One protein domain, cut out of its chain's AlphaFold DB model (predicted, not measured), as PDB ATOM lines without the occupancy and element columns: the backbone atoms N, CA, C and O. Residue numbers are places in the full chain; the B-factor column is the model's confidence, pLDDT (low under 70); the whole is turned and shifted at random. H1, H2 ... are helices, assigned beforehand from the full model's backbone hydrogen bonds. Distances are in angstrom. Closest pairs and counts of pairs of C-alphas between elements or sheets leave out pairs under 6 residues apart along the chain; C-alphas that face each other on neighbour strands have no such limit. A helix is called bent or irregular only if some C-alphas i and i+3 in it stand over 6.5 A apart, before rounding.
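This is residues 547 to 691 of the 760 residues of an uncharacterized protein of Ancylostoma caninum (UniProt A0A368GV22). H1, H4 and H5 form a three-helix bundle, and the long, kinked helix H3 spans the other side of H1 like an arch. The short helix H2 bridges H1 and H3, while the short H6 packs on H3. The printed part has 145 residues with six named helices, H1 to H6 in order, and no named strand: the class is all helix. It is only just compact, close to loose, with a radius of gyration of the C-alphas of 17.1 A and spans of 51 by 39 by 23 A.

H1, residues 547 to 569, begins at C-alpha (-10.166, -11.904, 21.889) and is 32.5 A long. H2 is residues 582 to 588, 10.2 A. H3, residues 595 to 629, 49.9 A, has a kink of 49 degrees near residue 622 and is only just irregular, with C-alphas 622 and 625 6.9 A apart. H4 is residues 637 to 652, 22.4 A; H5 is residues 658 to 677, 29.2 A. H6, residues 682 to 688, 9.9 A, ends at C-alpha (6.613, -1.786, 22.534).

H1, the hub, touches H5 at a shallow tilt of 15 degrees, opposite ways; the closest C-alphas, Tyr 551 and Leu 675, are 5.1 A apart. H4 and H5 form a helical hairpin at a steep tilt of 44 degrees; H4 touches H5 with residues 643 to 650 alone, closest C-alphas Ala 646 and Asp 664, 5.2 A. H2 touches H1, about perpendicular at 77 degrees, closest C-alphas Leu 560 and Ser 584, 5.0 A. H3 touches H6 with residues 615 to 619 alone, closest C-alphas Cys 618 and Cys 685, 5.6 A. H3 and H5 are apart. Every O i to N i+4 pair is within hydrogen-bond range in H1, H2, H4 and H6; in H3 26 of 31 are, in H5 15 of 16.

The C-alphas farthest apart, Ser 572 and Ser 629, are 52.5 A apart. The printed part has no cut. The link from H1 to H2 is long, 12 residues. The pLDDT is under 70 at residues 571 to 578, 589 to 594 and 630.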
ATOM      1  N   SER A 547     -10.687 -11.026  22.948       86.88
ATOM      2  CA  SER A 547     -10.166 -11.904  21.889       86.88
ATOM      3  C   SER A 547      -8.626 -11.959  21.888       86.88
ATOM      4  O   SER A 547      -8.039 -12.980  21.533       86.88
ATOM      5  N   CYS A 548      -7.964 -10.910  22.391       90.56
ATOM      6  CA  CYS A 548      -6.524 -10.885  22.650       90.56
ATOM      7  C   CYS A 548      -6.084 -11.766  23.837       90.56
ATOM      8  O   CYS A 548      -5.021 -12.383  23.761       90.56
ATOM      9  N   ASP A 549      -6.874 -11.879  24.910       89.88
ATOM     10  CA  ASP A 549      -6.613 -12.832  26.001       89.88
ATOM     11  C   ASP A 549      -6.737 -14.279  25.520       89.88
ATOM     12  O   ASP A 549      -5.893 -15.121  25.843       89.88
ATOM     13  N   LEU A 550      -7.748 -14.556  24.691       90.31
ATOM     14  CA  LEU A 550      -7.921 -15.853  24.041       90.31
ATOM     15  C   LEU A 550      -6.739 -16.174  23.113       90.31
ATOM     16  O   LEU A 550      -6.224 -17.293  23.162       90.31
ATOM     17  N   TYR A 551      -6.254 -15.202  22.332       93.50
ATOM     18  CA  TYR A 551      -5.048 -15.352  21.508       93.50
ATOM     19  C   TYR A 551      -3.790 -15.624  22.352       93.50
ATOM     20  O   TYR A 551      -3.061 -16.581  22.085       93.50
ATOM     21  N   MET A 552      -3.567 -14.849  23.419       91.31
ATOM     22  CA  MET A 552      -2.461 -15.051  24.368       91.31
ATOM     23  C   MET A 552      -2.491 -16.450  24.995       91.31
ATOM     24  O   MET A 552      -1.470 -17.142  25.027       91.31
ATOM     25  N   ARG A 553      -3.669 -16.908  25.441       91.00
ATOM     26  CA  ARG A 553      -3.854 -18.274  25.950       91.00
ATOM     27  C   ARG A 553      -3.583 -19.312  24.862       91.00
ATOM     28  O   ARG A 553      -2.901 -20.295  25.141       91.00
ATOM     29  N   CYS A 554      -4.068 -19.094  23.639       94.56
ATOM     30  CA  CYS A 554      -3.830 -19.995  22.514       94.56
ATOM     31  C   CYS A 554      -2.335 -20.151  22.221       94.56
ATOM     32  O   CYS A 554      -1.851 -21.273  22.098       94.56
ATOM     33  N   ARG A 555      -1.569 -19.054  22.200       93.44
ATOM     34  CA  ARG A 555      -0.120 -19.111  21.976       93.44
ATOM     35  C   ARG A 555       0.596 -19.975  23.026       93.44
ATOM     36  O   ARG A 555       1.467 -20.764  22.665       93.44
ATOM     37  N   ASN A 556       0.191 -19.898  24.294       91.12
ATOM     38  CA  ASN A 556       0.719 -20.778  25.343       91.12
ATOM     39  C   ASN A 556       0.295 -22.247  25.128       91.12
ATOM     40  O   ASN A 556       1.112 -23.149  25.304       91.12
ATOM     41  N   GLN A 557      -0.949 -22.497  24.693       91.75
ATOM     42  CA  GLN A 557      -1.419 -23.839  24.309       91.75
ATOM     43  C   GLN A 557      -0.619 -24.415  23.130       91.75
ATOM     44  O   GLN A 557      -0.328 -25.607  23.127       91.75
ATOM     45  N   MET A 558      -0.229 -23.581  22.162       94.50
ATOM     46  CA  MET A 558       0.582 -23.979  21.010       94.50
ATOM     47  C   MET A 558       2.013 -24.355  21.417       94.50
ATOM     48  O   MET A 558       2.503 -25.406  21.007       94.50
ATOM     49  N   HIS A 559       2.662 -23.559  22.275       92.06
ATOM     50  CA  HIS A 559       3.968 -23.916  22.846       92.06
ATOM     51  C   HIS A 559       3.905 -25.267  23.585       92.06
ATOM     52  O   HIS A 559       4.719 -26.152  23.322       92.06
ATOM     53  N   LEU A 560       2.871 -25.481  24.407       89.94
ATOM     54  CA  LEU A 560       2.646 -26.755  25.091       89.94
ATOM     55  C   LEU A 560       2.394 -27.929  24.130       89.94
ATOM     56  O   LEU A 560       2.892 -29.030  24.373       89.94
ATOM     57  N   ALA A 561       1.631 -27.715  23.055       91.31
ATOM     58  CA  ALA A 561       1.330 -28.730  22.048       91.31
ATOM     59  C   ALA A 561       2.600 -29.191  21.314       91.31
ATOM     60  O   ALA A 561       2.893 -30.389  21.280       91.31
ATOM     61  N   VAL A 562       3.381 -28.235  20.795       92.25
ATOM     62  CA  VAL A 562       4.641 -28.501  20.084       92.25
ATOM     63  C   VAL A 562       5.641 -29.197  20.997       92.25
ATOM     64  O   VAL A 562       6.143 -30.261  20.632       92.25
ATOM     65  N   ASP A 563       5.878 -28.665  22.199       89.62
ATOM     66  CA  ASP A 563       6.822 -29.259  23.149       89.62
ATOM     67  C   ASP A 563       6.390 -30.675  23.544       89.62
ATOM     68  O   ASP A 563       7.221 -31.575  23.629       89.62
ATOM     69  N   SER A 564       5.090 -30.916  23.745       86.50
ATOM     70  CA  SER A 564       4.589 -32.240  24.133       86.50
ATOM     71  C   SER A 564       4.695 -33.264  22.998       86.50
ATOM     72  O   SER A 564       5.055 -34.413  23.261       86.50
ATOM     73  N   CYS A 565       4.451 -32.882  21.741       90.00
ATOM     74  CA  CYS A 565       4.695 -33.774  20.601       90.00
ATOM     75  C   CYS A 565       6.194 -34.004  20.362       90.00
ATOM     76  O   CYS A 565       6.609 -35.148  20.158       90.00
ATOM     77  N   ALA A 566       7.025 -32.964  20.476       88.06
ATOM     78  CA  ALA A 566       8.477 -33.091  20.398       88.06
ATOM     79  C   ALA A 566       9.015 -34.044  21.483       88.06
ATOM     80  O   ALA A 566       9.748 -34.977  21.168       88.06
ATOM     81  N   TRP A 567       8.579 -33.903  22.737       81.81
ATOM     82  CA  TRP A 567       8.973 -34.795  23.836       81.81
ATOM     83  C   TRP A 567       8.502 -36.243  23.678       81.81
ATOM     84  O   TRP A 567       9.216 -37.163  24.086       81.81
ATOM     85  N   ARG A 568       7.317 -36.470  23.095       82.69
ATOM     86  CA  ARG A 568       6.798 -37.822  22.827       82.69
ATOM     87  C   ARG A 568       7.588 -38.541  21.728       82.69
ATOM     88  O   ARG A 568       7.866 -39.729  21.876       82.69
ATOM     89  N   PHE A 569       7.944 -37.832  20.652       83.19
ATOM     90  CA  PHE A 569       8.410 -38.443  19.397       83.19
ATOM     91  C   PHE A 569       9.857 -38.158  19.002       83.19
ATOM     92  O   PHE A 569      10.342 -38.751  18.036       83.19
ATOM     93  N   ALA A 570      10.569 -37.281  19.706       74.62
ATOM     94  CA  ALA A 570      11.955 -37.015  19.364       74.62
ATOM     95  C   ALA A 570      12.838 -38.260  19.513       74.62
ATOM     96  O   ALA A 570      12.629 -39.138  20.350       74.62
ATOM     97  N   SER A 571      13.861 -38.327  18.663       58.62
ATOM     98  CA  SER A 571      14.838 -39.407  18.717       58.62
ATOM     99  C   SER A 571      15.669 -39.353  19.998       58.62
ATOM    100  O   SER A 571      15.905 -38.280  20.559       58.62
ATOM    101  N   SER A 572      16.200 -40.516  20.390       54.38
ATOM    102  CA  SER A 572      17.152 -40.678  21.499       54.38
ATOM    103  C   SER A 572      18.224 -39.583  21.543       54.38
ATOM    104  O   SER A 572      18.508 -39.019  22.596       54.38
ATOM    105  N   LYS A 573      18.733 -39.239  20.352       48.53
ATOM    106  CA  LYS A 573      19.842 -38.319  20.084       48.53
ATOM    107  C   LYS A 573      19.509 -36.844  20.306       48.53
ATOM    108  O   LYS A 573      20.430 -36.047  20.445       48.53
ATOM    109  N   ILE A 574      18.228 -36.469  20.271       54.34
ATOM    110  CA  ILE A 574      17.771 -35.066  20.333       54.34
ATOM    111  C   ILE A 574      17.150 -34.751  21.699       54.34
ATOM    112  O   ILE A 574      17.284 -33.636  22.197       54.34
ATOM    113  N   LEU A 575      16.540 -35.740  22.349       57.03
ATOM    114  CA  LEU A 575      15.940 -35.612  23.678       57.03
ATOM    115  C   LEU A 575      16.861 -35.085  24.807       57.03
ATOM    116  O   LEU A 575      16.369 -34.261  25.573       57.03
ATOM    117  N   PRO A 576      18.176 -35.399  24.911       52.91
ATOM    118  CA  PRO A 576      19.052 -34.737  25.894       52.91
ATOM    119  C   PRO A 576      19.278 -33.240  25.637       52.91
ATOM    120  O   PRO A 576      19.823 -32.557  26.502       52.91
ATOM    121  N   SER A 577      18.911 -32.749  24.451       57.50
ATOM    122  CA  SER A 577      18.984 -31.342  24.039       57.50
ATOM    123  C   SER A 577      17.612 -30.686  23.853       57.50
ATOM    124  O   SER A 577      17.550 -29.519  23.475       57.50
ATOM    125  N   LEU A 578      16.515 -31.407  24.107       68.75
ATOM    126  CA  LEU A 578      15.180 -30.824  24.085       68.75
ATOM    127  C   LEU A 578      14.963 -30.027  25.368       68.75
ATOM    128  O   LEU A 578      14.948 -30.572  26.467       68.75
ATOM    129  N   ALA A 579      14.807 -28.720  25.198       80.62
ATOM    130  CA  ALA A 579      14.329 -27.822  26.231       80.62
ATOM    131  C   ALA A 579      12.817 -27.641  26.060       80.62
ATOM    132  O   ALA A 579      12.334 -27.451  24.945       80.62
ATOM    133  N   GLU A 580      12.073 -27.690  27.160       87.38
ATOM    134  CA  GLU A 580      10.704 -27.181  27.210       87.38
ATOM    135  C   GLU A 580      10.730 -25.647  27.213       87.38
ATOM    136  O   GLU A 580      11.602 -25.032  27.838       87.38
ATOM    137  N   SER A 581       9.765 -25.024  26.538       92.06
ATOM    138  CA  SER A 581       9.522 -23.584  26.651       92.06
ATOM    139  C   SER A 581       9.179 -23.179  28.090       92.06
ATOM    140  O   SER A 581       8.725 -23.998  28.896       92.06
ATOM    141  N   ALA A 582       9.346 -21.891  28.405       91.62
ATOM    142  CA  ALA A 582       8.919 -21.330  29.685       91.62
ATOM    143  C   ALA A 582       7.432 -21.631  29.935       91.62
ATOM    144  O   ALA A 582       7.050 -22.092  31.006       91.62
ATOM    145  N   GLU A 583       6.603 -21.448  28.910       89.31
ATOM    146  CA  GLU A 583       5.172 -21.724  28.923       89.31
ATOM    147  C   GLU A 583       4.865 -23.192  29.281       89.31
ATOM    148  O   GLU A 583       4.004 -23.443  30.125       89.31
ATOM    149  N   SER A 584       5.596 -24.158  28.711       88.56
ATOM    150  CA  SER A 584       5.446 -25.586  29.032       88.56
ATOM    151  C   SER A 584       5.912 -25.950  30.439       88.56
ATOM    152  O   SER A 584       5.226 -26.720  31.117       88.56
ATOM    153  N   LEU A 585       7.044 -25.401  30.899       87.69
ATOM    154  CA  LEU A 585       7.532 -25.610  32.268       87.69
ATOM    155  C   LEU A 585       6.496 -25.122  33.289       87.69
ATOM    156  O   LEU A 585       6.101 -25.876  34.180       87.69
ATOM    157  N   LEU A 586       6.018 -23.885  33.116       87.31
ATOM    158  CA  LEU A 586       5.058 -23.245  34.020       87.31
ATOM    159  C   LEU A 586       3.649 -23.860  33.955       87.31
ATOM    160  O   LEU A 586       2.876 -23.719  34.901       87.31
ATOM    161  N   TYR A 587       3.297 -24.543  32.861       82.38
ATOM    162  CA  TYR A 587       2.041 -25.292  32.769       82.38
ATOM    163  C   TYR A 587       2.112 -26.648  33.484       82.38
ATOM    164  O   TYR A 587       1.137 -27.060  34.109       82.38
ATOM    165  N   LYS A 588       3.248 -27.356  33.392       74.62
ATOM    166  CA  LYS A 588       3.373 -28.734  33.900       74.62
ATOM    167  C   LYS A 588       3.544 -28.830  35.418       74.62
ATOM    168  O   LYS A 588       3.184 -29.866  35.959       74.62
ATOM    169  N   GLY A 589       4.068 -27.789  36.073       62.84
ATOM    170  CA  GLY A 589       3.838 -27.390  37.479       62.84
ATOM    171  C   GLY A 589       4.020 -28.360  38.668       62.84
ATOM    172  O   GLY A 589       4.013 -27.872  39.796       62.84
ATOM    173  N   GLU A 590       4.138 -29.680  38.482       53.38
ATOM    174  CA  GLU A 590       3.874 -30.671  39.547       53.38
ATOM    175  C   GLU A 590       4.928 -31.789  39.701       53.38
ATOM    176  O   GLU A 590       4.823 -32.601  40.615       53.38
ATOM    177  N   GLU A 591       5.986 -31.819  38.881       59.66
ATOM    178  CA  GLU A 591       7.107 -32.765  39.044       59.66
ATOM    179  C   GLU A 591       8.471 -32.054  39.071       59.66
ATOM    180  O   GLU A 591       9.353 -32.331  38.252       59.66
ATOM    181  N   PHE A 592       8.667 -31.151  40.044       65.38
ATOM    182  CA  PHE A 592      10.026 -30.738  40.414       65.38
ATOM    183  C   PHE A 592      10.829 -31.942  40.861       65.38
ATOM    184  O   PHE A 592      10.331 -32.904  41.463       65.38
ATOM    185  N   CYS A 593      12.092 -31.909  40.486       66.81
ATOM    186  CA  CYS A 593      12.945 -33.064  40.564       66.81
ATOM    187  C   CYS A 593      13.830 -32.994  41.820       66.81
ATOM    188  O   CYS A 593      14.060 -34.032  42.450       66.81
ATOM    189  N   ASP A 594      14.165 -31.770  42.234       69.75
ATOM    190  CA  ASP A 594      14.728 -31.364  43.525       69.75
ATOM    191  C   ASP A 594      13.848 -30.231  44.116       69.75
ATOM    192  O   ASP A 594      13.492 -29.310  43.380       69.75
ATOM    193  N   PRO A 595      13.466 -30.242  45.411       71.94
ATOM    194  CA  PRO A 595      12.718 -29.131  46.019       71.94
ATOM    195  C   PRO A 595      13.475 -27.792  45.989       71.94
ATOM    196  O   PRO A 595      12.851 -26.739  46.094       71.94
ATOM    197  N   ALA A 596      14.799 -27.800  45.821       77.12
ATOM    198  CA  ALA A 596      15.602 -26.594  45.633       77.12
ATOM    199  C   ALA A 596      15.386 -25.912  44.264       77.12
ATOM    200  O   ALA A 596      15.797 -24.765  44.097       77.12
ATOM    201  N   GLU A 597      14.716 -26.562  43.302       78.62
ATOM    202  CA  GLU A 597      14.277 -25.942  42.037       78.62
ATOM    203  C   GLU A 597      13.093 -24.971  42.250       78.62
ATOM    204  O   GLU A 597      12.838 -24.113  41.402       78.62
ATOM    205  N   GLN A 598      12.390 -25.061  43.388       82.69
ATOM    206  CA  GLN A 598      11.178 -24.288  43.689       82.69
ATOM    207  C   GLN A 598      11.359 -22.757  43.553       82.69
ATOM    208  O   GLN A 598      10.576 -22.149  42.819       82.69
ATOM    209  N   PRO A 599      12.391 -22.108  44.140       88.44
ATOM    210  CA  PRO A 599      12.553 -20.655  44.020       88.44
ATOM    211  C   PRO A 599      12.908 -20.237  42.587       88.44
ATOM    212  O   PRO A 599      12.516 -19.173  42.122       88.44
ATOM    213  N   LEU A 600      13.628 -21.097  41.856       88.50
ATOM    214  CA  LEU A 600      14.008 -20.858  40.464       88.50
ATOM    215  C   LEU A 600      12.781 -20.864  39.539       88.50
ATOM    216  O   LEU A 600      12.700 -20.070  38.598       88.50
ATOM    217  N   TYR A 601      11.824 -21.746  39.827       88.69
ATOM    218  CA  TYR A 601      10.531 -21.797  39.159       88.69
ATOM    219  C   TYR A 601       9.644 -20.598  39.506       88.69
ATOM    220  O   TYR A 601       9.059 -20.005  38.602       88.69
ATOM    221  N   GLU A 602       9.569 -20.212  40.782       89.88
ATOM    222  CA  GLU A 602       8.813 -19.035  41.232       89.88
ATOM    223  C   GLU A 602       9.349 -17.746  40.589       89.88
ATOM    224  O   GLU A 602       8.575 -16.981  40.014       89.88
ATOM    225  N   GLU A 603      10.673 -17.562  40.542       92.38
ATOM    226  CA  GLU A 603      11.307 -16.457  39.815       92.38
ATOM    227  C   GLU A 603      10.949 -16.451  38.314       92.38
ATOM    228  O   GLU A 603      10.604 -15.400  37.764       92.38
ATOM    229  N   LEU A 604      11.006 -17.604  37.626       93.25
ATOM    230  CA  LEU A 604      10.586 -17.698  36.217       93.25
ATOM    231  C   LEU A 604       9.101 -17.333  36.059       93.25
ATOM    232  O   LEU A 604       8.726 -16.633  35.113       93.25
ATOM    233  N   TYR A 605       8.263 -17.795  36.985       90.81
ATOM    234  CA  TYR A 605       6.825 -17.562  36.983       90.81
ATOM    235  C   TYR A 605       6.490 -16.070  37.122       90.81
ATOM    236  O   TYR A 605       5.736 -15.526  36.306       90.81
ATOM    237  N   GLU A 606       7.113 -15.379  38.081       91.81
ATOM    238  CA  GLU A 606       6.978 -13.930  38.263       91.81
ATOM    239  C   GLU A 606       7.447 -13.146  37.026       91.81
ATOM    240  O   GLU A 606       6.763 -12.217  36.581       91.81
ATOM    241  N   MET A 607       8.570 -13.537  36.410       94.69
ATOM    242  CA  MET A 607       9.071 -12.883  35.194       94.69
ATOM    243  C   MET A 607       8.113 -13.037  34.004       94.69
ATOM    244  O   MET A 607       7.835 -12.055  33.305       94.69
ATOM    245  N   VAL A 608       7.554 -14.233  33.791       92.06
ATOM    246  CA  VAL A 608       6.571 -14.483  32.723       92.06
ATOM    247  C   VAL A 608       5.251 -13.748  32.993       92.06
ATOM    248  O   VAL A 608       4.669 -13.191  32.055       92.06
ATOM    249  N   ILE A 609       4.801 -13.652  34.250       91.50
ATOM    250  CA  ILE A 609       3.666 -12.789  34.621       91.50
ATOM    251  C   ILE A 609       3.965 -11.326  34.298       91.50
ATOM    252  O   ILE A 609       3.131 -10.673  33.667       91.50
ATOM    253  N   LYS A 610       5.139 -10.806  34.676       93.00
ATOM    254  CA  LYS A 610       5.524  -9.411  34.422       93.00
ATOM    255  C   LYS A 610       5.503  -9.091  32.923       93.00
ATOM    256  O   LYS A 610       4.874  -8.110  32.521       93.00
ATOM    257  N   ARG A 611       6.098  -9.963  32.096       94.31
ATOM    258  CA  ARG A 611       6.074  -9.886  30.621       94.31
ATOM    259  C   ARG A 611       4.638  -9.831  30.089       94.31
ATOM    260  O   ARG A 611       4.267  -8.910  29.362       94.31
ATOM    261  N   ASN A 612       3.816 -10.810  30.471       92.25
ATOM    262  CA  ASN A 612       2.446 -10.939  29.973       92.25
ATOM    263  C   ASN A 612       1.535  -9.794  30.457       92.25
ATOM    264  O   ASN A 612       0.626  -9.394  29.734       92.25
ATOM    265  N   THR A 613       1.785  -9.248  31.650       91.56
ATOM    266  CA  THR A 613       1.032  -8.117  32.218       91.56
ATOM    267  C   THR A 613       1.317  -6.827  31.459       91.56
ATOM    268  O   THR A 613       0.374  -6.139  31.077       91.56
ATOM    269  N   GLY A 614       2.588  -6.531  31.161       93.00
ATOM    270  CA  GLY A 614       2.952  -5.381  30.327       93.00
ATOM    271  C   GLY A 614       2.299  -5.450  28.943       93.00
ATOM    272  O   GLY A 614       1.636  -4.501  28.520       93.00
ATOM    273  N   LEU A 615       2.394  -6.614  28.288       93.56
ATOM    274  CA  LEU A 615       1.759  -6.871  26.995       93.56
ATOM    275  C   LEU A 615       0.231  -6.690  27.057       93.56
ATOM    276  O   LEU A 615      -0.330  -5.983  26.219       93.56
ATOM    277  N   ARG A 616      -0.440  -7.242  28.077       91.56
ATOM    278  CA  ARG A 616      -1.885  -7.052  28.292       91.56
ATOM    279  C   ARG A 616      -2.249  -5.580  28.500       91.56
ATOM    280  O   ARG A 616      -3.176  -5.111  27.860       91.56
ATOM    281  N   MET A 617      -1.505  -4.824  29.308       91.69
ATOM    282  CA  MET A 617      -1.778  -3.391  29.519       91.69
ATOM    283  C   MET A 617      -1.670  -2.562  28.228       91.69
ATOM    284  O   MET A 617      -2.420  -1.600  28.055       91.69
ATOM    285  N   CYS A 618      -0.762  -2.923  27.315       94.94
ATOM    286  CA  CYS A 618      -0.711  -2.305  25.989       94.94
ATOM    287  C   CYS A 618      -1.910  -2.721  25.122       94.94
ATOM    288  O   CYS A 618      -2.513  -1.872  24.466       94.94
ATOM    289  N   LEU A 619      -2.272  -4.008  25.135       92.56
ATOM    290  CA  LEU A 619      -3.392  -4.548  24.362       92.56
ATOM    291  C   LEU A 619      -4.740  -3.970  24.804       92.56
ATOM    292  O   LEU A 619      -5.512  -3.574  23.932       92.56
ATOM    293  N   ASP A 620      -4.989  -3.870  26.112       90.06
ATOM    294  CA  ASP A 620      -6.173  -3.226  26.692       90.06
ATOM    295  C   ASP A 620      -6.282  -1.787  26.143       90.06
ATOM    296  O   ASP A 620      -7.295  -1.420  25.554       90.06
ATOM    297  N   ARG A 621      -5.192  -1.004  26.215       91.12
ATOM    298  CA  ARG A 621      -5.143   0.396  25.748       91.12
ATOM    299  C   ARG A 621      -5.321   0.556  24.233       91.12
ATOM    300  O   ARG A 621      -6.031   1.456  23.797       91.12
ATOM    301  N   LYS A 622      -4.641  -0.250  23.410       91.38
ATOM    302  CA  LYS A 622      -4.676  -0.086  21.940       91.38
ATOM    303  C   LYS A 622      -5.935  -0.662  21.300       91.38
ATOM    304  O   LYS A 622      -6.352  -0.167  20.256       91.38
ATOM    305  N   ASN A 623      -6.541  -1.687  21.900       86.12
ATOM    306  CA  ASN A 623      -7.737  -2.324  21.349       86.12
ATOM    307  C   ASN A 623      -9.052  -1.815  21.962       86.12
ATOM    308  O   ASN A 623     -10.104  -2.201  21.467       86.12
ATOM    309  N   GLU A 624      -9.035  -0.919  22.955       84.81
ATOM    310  CA  GLU A 624     -10.248  -0.275  23.494       84.81
ATOM    311  C   GLU A 624     -11.122   0.342  22.380       84.81
ATOM    312  O   GLU A 624     -12.336   0.141  22.338       84.81
ATOM    313  N   ILE A 625     -10.497   0.999  21.396       76.25
ATOM    314  CA  ILE A 625     -11.169   1.586  20.221       76.25
ATOM    315  C   ILE A 625     -11.641   0.502  19.223       76.25
ATOM    316  O   ILE A 625     -12.678   0.640  18.574       76.25
ATOM    317  N   PHE A 626     -10.901  -0.604  19.109       79.00
ATOM    318  CA  PHE A 626     -11.222  -1.707  18.195       79.00
ATOM    319  C   PHE A 626     -12.411  -2.544  18.701       79.00
ATOM    320  O   PHE A 626     -13.343  -2.825  17.949       79.00
ATOM    321  N   PHE A 627     -12.426  -2.878  19.993       79.12
ATOM    322  CA  PHE A 627     -13.493  -3.661  20.622       79.12
ATOM    323  C   PHE A 627     -14.752  -2.841  20.944       79.12
ATOM    324  O   PHE A 627     -15.831  -3.415  21.067       79.12
ATOM    325  N   SER A 628     -14.662  -1.508  21.034       78.38
ATOM    326  CA  SER A 628     -15.853  -0.643  21.118       78.38
ATOM    327  C   SER A 628     -16.570  -0.459  19.774       78.38
ATOM    328  O   SER A 628     -17.737  -0.069  19.762       78.38
ATOM    329  N   SER A 629     -15.908  -0.763  18.651       72.31
ATOM    330  CA  SER A 629     -16.466  -0.637  17.295       72.31
ATOM    331  C   SER A 629     -16.753  -1.974  16.600       72.31
ATOM    332  O   SER A 629     -17.522  -1.997  15.640       72.31
ATOM    333  N   SER A 630     -16.188  -3.092  17.073       69.88
ATOM    334  CA  SER A 630     -16.361  -4.408  16.449       69.88
ATOM    335  C   SER A 630     -16.375  -5.568  17.453       69.88
ATOM    336  O   SER A 630     -15.577  -5.624  18.388       69.88
ATOM    337  N   ILE A 631     -17.274  -6.532  17.227       78.25
ATOM    338  CA  ILE A 631     -17.263  -7.837  17.902       78.25
ATOM    339  C   ILE A 631     -16.520  -8.805  16.984       78.25
ATOM    340  O   ILE A 631     -17.024  -9.143  15.915       78.25
ATOM    341  N   CYS A 632     -15.337  -9.264  17.392       82.75
ATOM    342  CA  CYS A 632     -14.569 -10.215  16.596       82.75
ATOM    343  C   CYS A 632     -14.872 -11.660  17.011       82.75
ATOM    344  O   CYS A 632     -14.553 -12.070  18.130       82.75
ATOM    345  N   ILE A 633     -15.482 -12.419  16.097       84.75
ATOM    346  CA  ILE A 633     -15.785 -13.846  16.245       84.75
ATOM    347  C   ILE A 633     -14.725 -14.621  15.439       84.75
ATOM    348  O   ILE A 633     -14.833 -14.665  14.218       84.75
ATOM    349  N   PRO A 634     -13.699 -15.212  16.082       84.81
ATOM    350  CA  PRO A 634     -12.556 -15.807  15.379       84.81
ATOM    351  C   PRO A 634     -12.892 -17.127  14.670       84.81
ATOM    352  O   PRO A 634     -12.203 -17.525  13.739       84.81
ATOM    353  N   TYR A 635     -13.906 -17.852  15.146       90.69
ATOM    354  CA  TYR A 635     -14.307 -19.157  14.624       90.69
ATOM    355  C   TYR A 635     -15.715 -19.536  15.101       90.69
ATOM    356  O   TYR A 635     -16.230 -18.996  16.087       90.69
ATOM    357  N   SER A 636     -16.331 -20.495  14.415       93.12
ATOM    358  CA  SER A 636     -17.637 -21.066  14.754       93.12
ATOM    359  C   SER A 636     -17.616 -21.921  16.031       93.12
ATOM    360  O   SER A 636     -16.573 -22.386  16.500       93.12
ATOM    361  N   ALA A 637     -18.802 -22.204  16.578       91.06
ATOM    362  CA  ALA A 637     -18.954 -23.108  17.721       91.06
ATOM    363  C   ALA A 637     -18.475 -24.546  17.416       91.06
ATOM    364  O   ALA A 637     -17.916 -25.206  18.291       91.06
ATOM    365  N   SER A 638     -18.641 -25.015  16.176       93.81
ATOM    366  CA  SER A 638     -18.134 -26.309  15.693       93.81
ATOM    367  C   SER A 638     -16.606 -26.387  15.727       93.81
ATOM    368  O   SER A 638     -16.045 -27.346  16.258       93.81
ATOM    369  N   GLU A 639     -15.926 -25.356  15.229       94.38
ATOM    370  CA  GLU A 639     -14.461 -25.267  15.263       94.38
ATOM    371  C   GLU A 639     -13.945 -25.141  16.700       94.38
ATOM    372  O   GLU A 639     -12.977 -25.801  17.070       94.38
ATOM    373  N   HIS A 640     -14.634 -24.381  17.560       90.38
ATOM    374  CA  HIS A 640     -14.289 -24.298  18.980       90.38
ATOM    375  C   HIS A 640     -14.279 -25.677  19.665       90.38
ATOM    376  O   HIS A 640     -13.354 -25.982  20.426       90.38
ATOM    377  N   VAL A 641     -15.275 -26.526  19.382       93.31
ATOM    378  CA  VAL A 641     -15.318 -27.912  19.881       93.31
ATOM    379  C   VAL A 641     -14.181 -28.742  19.281       93.31
ATOM    380  O   VAL A 641     -13.501 -29.451  20.025       93.31
ATOM    381  N   MET A 642     -13.912 -28.612  17.977       95.69
ATOM    382  CA  MET A 642     -12.804 -29.306  17.309       95.69
ATOM    383  C   MET A 642     -11.455 -28.975  17.965       95.69
ATOM    384  O   MET A 642     -10.766 -29.889  18.428       95.69
ATOM    385  N   PHE A 643     -11.108 -27.691  18.089       94.69
ATOM    386  CA  PHE A 643      -9.847 -27.256  18.692       94.69
ATOM    387  C   PHE A 643      -9.739 -27.631  20.175       94.69
ATOM    388  O   PHE A 643      -8.668 -28.018  20.644       94.69
ATOM    389  N   SER A 644     -10.845 -27.557  20.923       91.06
ATOM    390  CA  SER A 644     -10.879 -27.996  22.323       91.06
ATOM    391  C   SER A 644     -10.643 -29.503  22.443       91.06
ATOM    392  O   SER A 644      -9.899 -29.934  23.321       91.06
ATOM    393  N   SER A 645     -11.204 -30.306  21.529       93.12
ATOM    394  CA  SER A 645     -10.966 -31.753  21.490       93.12
ATOM    395  C   SER A 645      -9.503 -32.085  21.176       93.12
ATOM    396  O   SER A 645      -8.918 -32.906  21.874       93.12
ATOM    397  N   ALA A 646      -8.884 -31.398  20.207       93.50
ATOM    398  CA  ALA A 646      -7.470 -31.577  19.871       93.50
ATOM    399  C   ALA A 646      -6.557 -31.217  21.053       93.50
ATOM    400  O   ALA A 646      -5.638 -31.964  21.384       93.50
ATOM    401  N   PHE A 647      -6.855 -30.120  21.761       90.06
ATOM    402  CA  PHE A 647      -6.096 -29.740  22.953       90.06
ATOM    403  C   PHE A 647      -6.226 -30.775  24.079       90.06
ATOM    404  O   PHE A 647      -5.229 -31.124  24.703       90.06
ATOM    405  N   LEU A 648      -7.429 -31.314  24.313       89.06
ATOM    406  CA  LEU A 648      -7.624 -32.381  25.296       89.06
ATOM    407  C   LEU A 648      -6.841 -33.645  24.919       89.06
ATOM    408  O   LEU A 648      -6.102 -34.148  25.761       89.06
ATOM    409  N   ARG A 649      -6.898 -34.098  23.657       91.06
ATOM    410  CA  ARG A 649      -6.103 -35.249  23.187       91.06
ATOM    411  C   ARG A 649      -4.600 -35.012  23.346       91.06
ATOM    412  O   ARG A 649      -3.889 -35.877  23.845       91.06
ATOM    413  N   LEU A 650      -4.102 -33.817  23.017       88.81
ATOM    414  CA  LEU A 650      -2.706 -33.420  23.262       88.81
ATOM    415  C   LEU A 650      -2.280 -33.538  24.735       88.81
ATOM    416  O   LEU A 650      -1.113 -33.851  24.991       88.81
ATOM    417  N   LEU A 651      -3.193 -33.332  25.687       83.75
ATOM    418  CA  LEU A 651      -2.933 -33.505  27.118       83.75
ATOM    419  C   LEU A 651      -3.081 -34.959  27.591       83.75
ATOM    420  O   LEU A 651      -2.266 -35.401  28.399       83.75
ATOM    421  N   SER A 652      -4.087 -35.700  27.113       78.88
ATOM    422  CA  SER A 652      -4.486 -36.993  27.694       78.88
ATOM    423  C   SER A 652      -4.102 -38.241  26.899       78.88
ATOM    424  O   SER A 652      -4.079 -39.321  27.482       78.88
ATOM    425  N   GLU A 653      -3.856 -38.146  25.590       72.94
ATOM    426  CA  GLU A 653      -3.661 -39.327  24.739       72.94
ATOM    427  C   GLU A 653      -2.188 -39.727  24.561       72.94
ATOM    428  O   GLU A 653      -1.288 -38.907  24.333       72.94
ATOM    429  N   ASP A 654      -1.969 -41.042  24.603       76.12
ATOM    430  CA  ASP A 654      -0.747 -41.707  24.159       76.12
ATOM    431  C   ASP A 654      -0.816 -41.937  22.641       76.12
ATOM    432  O   ASP A 654      -1.162 -43.021  22.161       76.12
ATOM    433  N   TYR A 655      -0.492 -40.893  21.877       83.75
ATOM    434  CA  TYR A 655      -0.357 -40.966  20.420       83.75
ATOM    435  C   TYR A 655       0.595 -42.091  19.998       83.75
ATOM    436  O   TYR A 655       1.702 -42.219  20.531       83.75
ATOM    437  N   LYS A 656       0.197 -42.872  18.989       84.94
ATOM    438  CA  LYS A 656       1.035 -43.946  18.428       84.94
ATOM    439  C   LYS A 656       2.005 -43.414  17.381       84.94
ATOM    440  O   LYS A 656       3.139 -43.890  17.309       84.94
ATOM    441  N   HIS A 657       1.573 -42.422  16.603       88.25
ATOM    442  CA  HIS A 657       2.343 -41.855  15.501       88.25
ATOM    443  C   HIS A 657       2.578 -40.353  15.699       88.25
ATOM    444  O   HIS A 657       1.716 -39.621  16.186       88.25
ATOM    445  N   SER A 658       3.758 -39.877  15.295       89.44
ATOM    446  CA  SER A 658       4.124 -38.458  15.394       89.44
ATOM    447  C   SER A 658       3.210 -37.573  14.551       89.44
ATOM    448  O   SER A 658       2.818 -36.498  15.000       89.44
ATOM    449  N   SER A 659       2.829 -38.048  13.364       92.56
ATOM    450  CA  SER A 659       1.903 -37.388  12.440       92.56
ATOM    451  C   SER A 659       0.555 -37.059  13.084       92.56
ATOM    452  O   SER A 659       0.042 -35.963  12.888       92.56
ATOM    453  N   GLU A 660       0.002 -37.959  13.902       93.12
ATOM    454  CA  GLU A 660      -1.263 -37.743  14.616       93.12
ATOM    455  C   GLU A 660      -1.139 -36.628  15.666       93.12
ATOM    456  O   GLU A 660      -2.006 -35.760  15.745       93.12
ATOM    457  N   CYS A 661      -0.038 -36.612  16.425       94.12
ATOM    458  CA  CYS A 661       0.219 -35.587  17.442       94.12
ATOM    459  C   CYS A 661       0.447 -34.212  16.803       94.12
ATOM    460  O   CYS A 661      -0.155 -33.222  17.217       94.12
ATOM    461  N   PHE A 662       1.279 -34.143  15.758       95.38
ATOM    462  CA  PHE A 662       1.539 -32.887  15.058       95.38
ATOM    463  C   PHE A 662       0.326 -32.395  14.256       95.38
ATOM    464  O   PHE A 662       0.137 -31.187  14.165       95.38
ATOM    465  N   ARG A 663      -0.558 -33.278  13.767       96.12
ATOM    466  CA  ARG A 663      -1.862 -32.876  13.207       96.12
ATOM    467  C   ARG A 663      -2.704 -32.130  14.244       96.12
ATOM    468  O   ARG A 663      -3.223 -31.059  13.944       96.12
ATOM    469  N   ASP A 664      -2.801 -32.651  15.463       95.81
ATOM    470  CA  ASP A 664      -3.557 -31.987  16.527       95.81
ATOM    471  C   ASP A 664      -2.862 -30.706  17.024       95.81
ATOM    472  O   ASP A 664      -3.542 -29.722  17.310       95.81
ATOM    473  N   ALA A 665      -1.525 -30.651  17.042       95.62
ATOM    474  CA  ALA A 665      -0.788 -29.407  17.291       95.62
ATOM    475  C   ALA A 665      -1.054 -28.347  16.203       95.62
ATOM    476  O   ALA A 665      -1.266 -27.178  16.526       95.62
ATOM    477  N   ASN A 666      -1.140 -28.750  14.931       97.06
ATOM    478  CA  ASN A 666      -1.483 -27.859  13.821       97.06
ATOM    479  C   ASN A 666      -2.920 -27.316  13.936       97.06
ATOM    480  O   ASN A 666      -3.142 -26.151  13.616       97.06
ATOM    481  N   LEU A 667      -3.877 -28.087  14.471       97.12
ATOM    482  CA  LEU A 667      -5.218 -27.572  14.795       97.12
ATOM    483  C   LEU A 667      -5.168 -26.477  15.878       97.12
ATOM    484  O   LEU A 667      -5.920 -25.504  15.816       97.12
ATOM    485  N   ILE A 668      -4.258 -26.575  16.857       96.12
ATOM    486  CA  ILE A 668      -4.032 -25.486  17.824       96.12
ATOM    487  C   ILE A 668      -3.365 -24.282  17.148       96.12
ATOM    488  O   ILE A 668      -3.745 -23.146  17.433       96.12
ATOM    489  N   GLN A 669      -2.440 -24.496  16.210       96.38
ATOM    490  CA  GLN A 669      -1.866 -23.412  15.409       96.38
ATOM    491  C   GLN A 669      -2.942 -22.669  14.606       96.38
ATOM    492  O   GLN A 669      -2.976 -21.442  14.631       96.38
ATOM    493  N   GLU A 670      -3.849 -23.397  13.952       96.69
ATOM    494  CA  GLU A 670      -4.968 -22.839  13.186       96.69
ATOM    495  C   GLU A 670      -5.896 -21.991  14.070       96.69
ATOM    496  O   GLU A 670      -6.181 -20.835  13.740       96.69
ATOM    497  N   LYS A 671      -6.277 -22.514  15.247       95.25
ATOM    498  CA  LYS A 671      -7.009 -21.763  16.281       95.25
ATOM    499  C   LYS A 671      -6.314 -20.439  16.610       95.25
ATOM    500  O   LYS A 671      -6.977 -19.408  16.732       95.25
ATOM    501  N   CYS A 672      -4.990 -20.453  16.770       95.94
ATOM    502  CA  CYS A 672      -4.235 -19.252  17.118       95.94
ATOM    503  C   CYS A 672      -4.146 -18.271  15.946       95.94
ATOM    504  O   CYS A 672      -4.249 -17.069  16.176       95.94
ATOM    505  N   THR A 673      -4.012 -18.751  14.708       95.12
ATOM    506  CA  THR A 673      -4.039 -17.907  13.502       95.12
ATOM    507  C   THR A 673      -5.368 -17.159  13.394       95.12
ATOM    508  O   THR A 673      -5.362 -15.933  13.326       95.12
ATOM    509  N   LYS A 674      -6.496 -17.867  13.530       94.69
ATOM    510  CA  LYS A 674      -7.846 -17.275  13.546       94.69
ATOM    511  C   LYS A 674      -8.045 -16.268  14.690       94.69
ATOM    512  O   LYS A 674      -8.638 -15.210  14.515       94.69
ATOM    513  N   LEU A 675      -7.481 -16.542  15.869       93.00
ATOM    514  CA  LEU A 675      -7.487 -15.598  16.996       93.00
ATOM    515  C   LEU A 675      -6.584 -14.366  16.791       93.00
ATOM    516  O   LEU A 675      -6.848 -13.325  17.394       93.00
ATOM    517  N   ARG A 676      -5.539 -14.456  15.955       93.19
ATOM    518  CA  ARG A 676      -4.619 -13.340  15.667       93.19
ATOM    519  C   ARG A 676      -5.309 -12.221  14.894       93.19
ATOM    520  O   ARG A 676      -5.040 -11.054  15.167       93.19
ATOM    521  N   GLU A 677      -6.222 -12.565  13.989       91.25
ATOM    522  CA  GLU A 677      -7.048 -11.603  13.241       91.25
ATOM    523  C   GLU A 677      -7.878 -10.722  14.190       91.25
ATOM    524  O   GLU A 677      -7.984  -9.511  13.995       91.25
ATOM    525  N   CYS A 678      -8.353 -11.299  15.299       91.31
ATOM    526  CA  CYS A 678      -9.034 -10.582  16.375       91.31
ATOM    527  C   CYS A 678      -8.110  -9.833  17.354       91.31
ATOM    528  O   CYS A 678      -8.595  -9.286  18.348       91.31
ATOM    529  N   CYS A 679      -6.795  -9.806  17.119       92.50
ATOM    530  CA  CYS A 679      -5.826  -9.103  17.959       92.50
ATOM    531  C   CYS A 679      -4.771  -8.342  17.118       92.50
ATOM    532  O   CYS A 679      -3.566  -8.577  17.262       92.50
ATOM    533  N   PRO A 680      -5.187  -7.397  16.249       90.50
ATOM    534  CA  PRO A 680      -4.311  -6.778  15.244       90.50
ATOM    535  C   PRO A 680      -3.139  -5.987  15.845       90.50
ATOM    536  O   PRO A 680      -2.060  -5.926  15.262       90.50
ATOM    537  N   ASN A 681      -3.309  -5.415  17.043       93.81
ATOM    538  CA  ASN A 681      -2.254  -4.663  17.726       93.81
ATOM    539  C   ASN A 681      -1.215  -5.545  18.447       93.81
ATOM    540  O   ASN A 681      -0.314  -4.999  19.090       93.81
ATOM    541  N   PHE A 682      -1.309  -6.879  18.361       94.81
ATOM    542  CA  PHE A 682      -0.432  -7.796  19.093       94.81
ATOM    543  C   PHE A 682       1.053  -7.558  18.841       94.81
ATOM    544  O   PHE A 682       1.797  -7.349  19.796       94.81
ATOM    545  N   ASP A 683       1.492  -7.555  17.582       95.25
ATOM    546  CA  ASP A 683       2.920  -7.449  17.272       95.25
ATOM    547  C   ASP A 683       3.479  -6.061  17.620       95.25
ATOM    548  O   ASP A 683       4.586  -5.959  18.148       95.25
ATOM    549  N   SER A 684       2.679  -5.002  17.443       96.44
ATOM    550  CA  SER A 684       3.037  -3.645  17.875       96.44
ATOM    551  C   SER A 684       3.190  -3.554  19.395       96.44
ATOM    552  O   SER A 684       4.187  -3.023  19.877       96.44
ATOM    553  N   CYS A 685       2.237  -4.092  20.163       96.50
ATOM    554  CA  CYS A 685       2.347  -4.119  21.619       96.50
ATOM    555  C   CYS A 685       3.498  -5.001  22.096       96.50
ATOM    556  O   CYS A 685       4.240  -4.592  22.979       96.50
ATOM    557  N   ARG A 686       3.700  -6.168  21.479       96.12
ATOM    558  CA  ARG A 686       4.812  -7.066  21.790       96.12
ATOM    559  C   ARG A 686       6.164  -6.377  21.608       96.12
ATOM    560  O   ARG A 686       7.027  -6.569  22.453       96.12
ATOM    561  N   GLN A 687       6.341  -5.595  20.542       96.38
ATOM    562  CA  GLN A 687       7.559  -4.809  20.311       96.38
ATOM    563  C   GLN A 687       7.700  -3.655  21.316       96.38
ATOM    564  O   GLN A 687       8.779  -3.464  21.868       96.38
ATOM    565  N   GLU A 688       6.619  -2.915  21.588       96.44
ATOM    566  CA  GLU A 688       6.613  -1.786  22.534       96.44
ATOM    567  C   GLU A 688       6.896  -2.220  23.982       96.44
ATOM    568  O   GLU A 688       7.576  -1.508  24.719       96.44
ATOM    569  N   THR A 689       6.416  -3.397  24.391       96.06
ATOM    570  CA  THR A 689       6.596  -3.939  25.748       96.06
ATOM    571  C   THR A 689       7.764  -4.926  25.861       96.06
ATOM    572  O   THR A 689       7.851  -5.644  26.857       96.06
ATOM    573  N   MET A 690       8.639  -5.015  24.852       95.25
ATOM    574  CA  MET A 690       9.776  -5.941  24.854       95.25
ATOM    575  C   MET A 690      10.916  -5.420  25.741       95.25
ATOM    576  O   MET A 690      11.769  -4.651  25.303       95.25
ATOM    577  N   ASP A 691      10.971  -5.889  26.987       96.81
ATOM    578  CA  ASP A 691      12.135  -5.712  27.857       96.81
ATOM    579  C   ASP A 691      13.159  -6.823  27.575       96.81
ATOM    580  O   ASP A 691      13.002  -7.965  28.007       96.81
TER     581      ASP A 691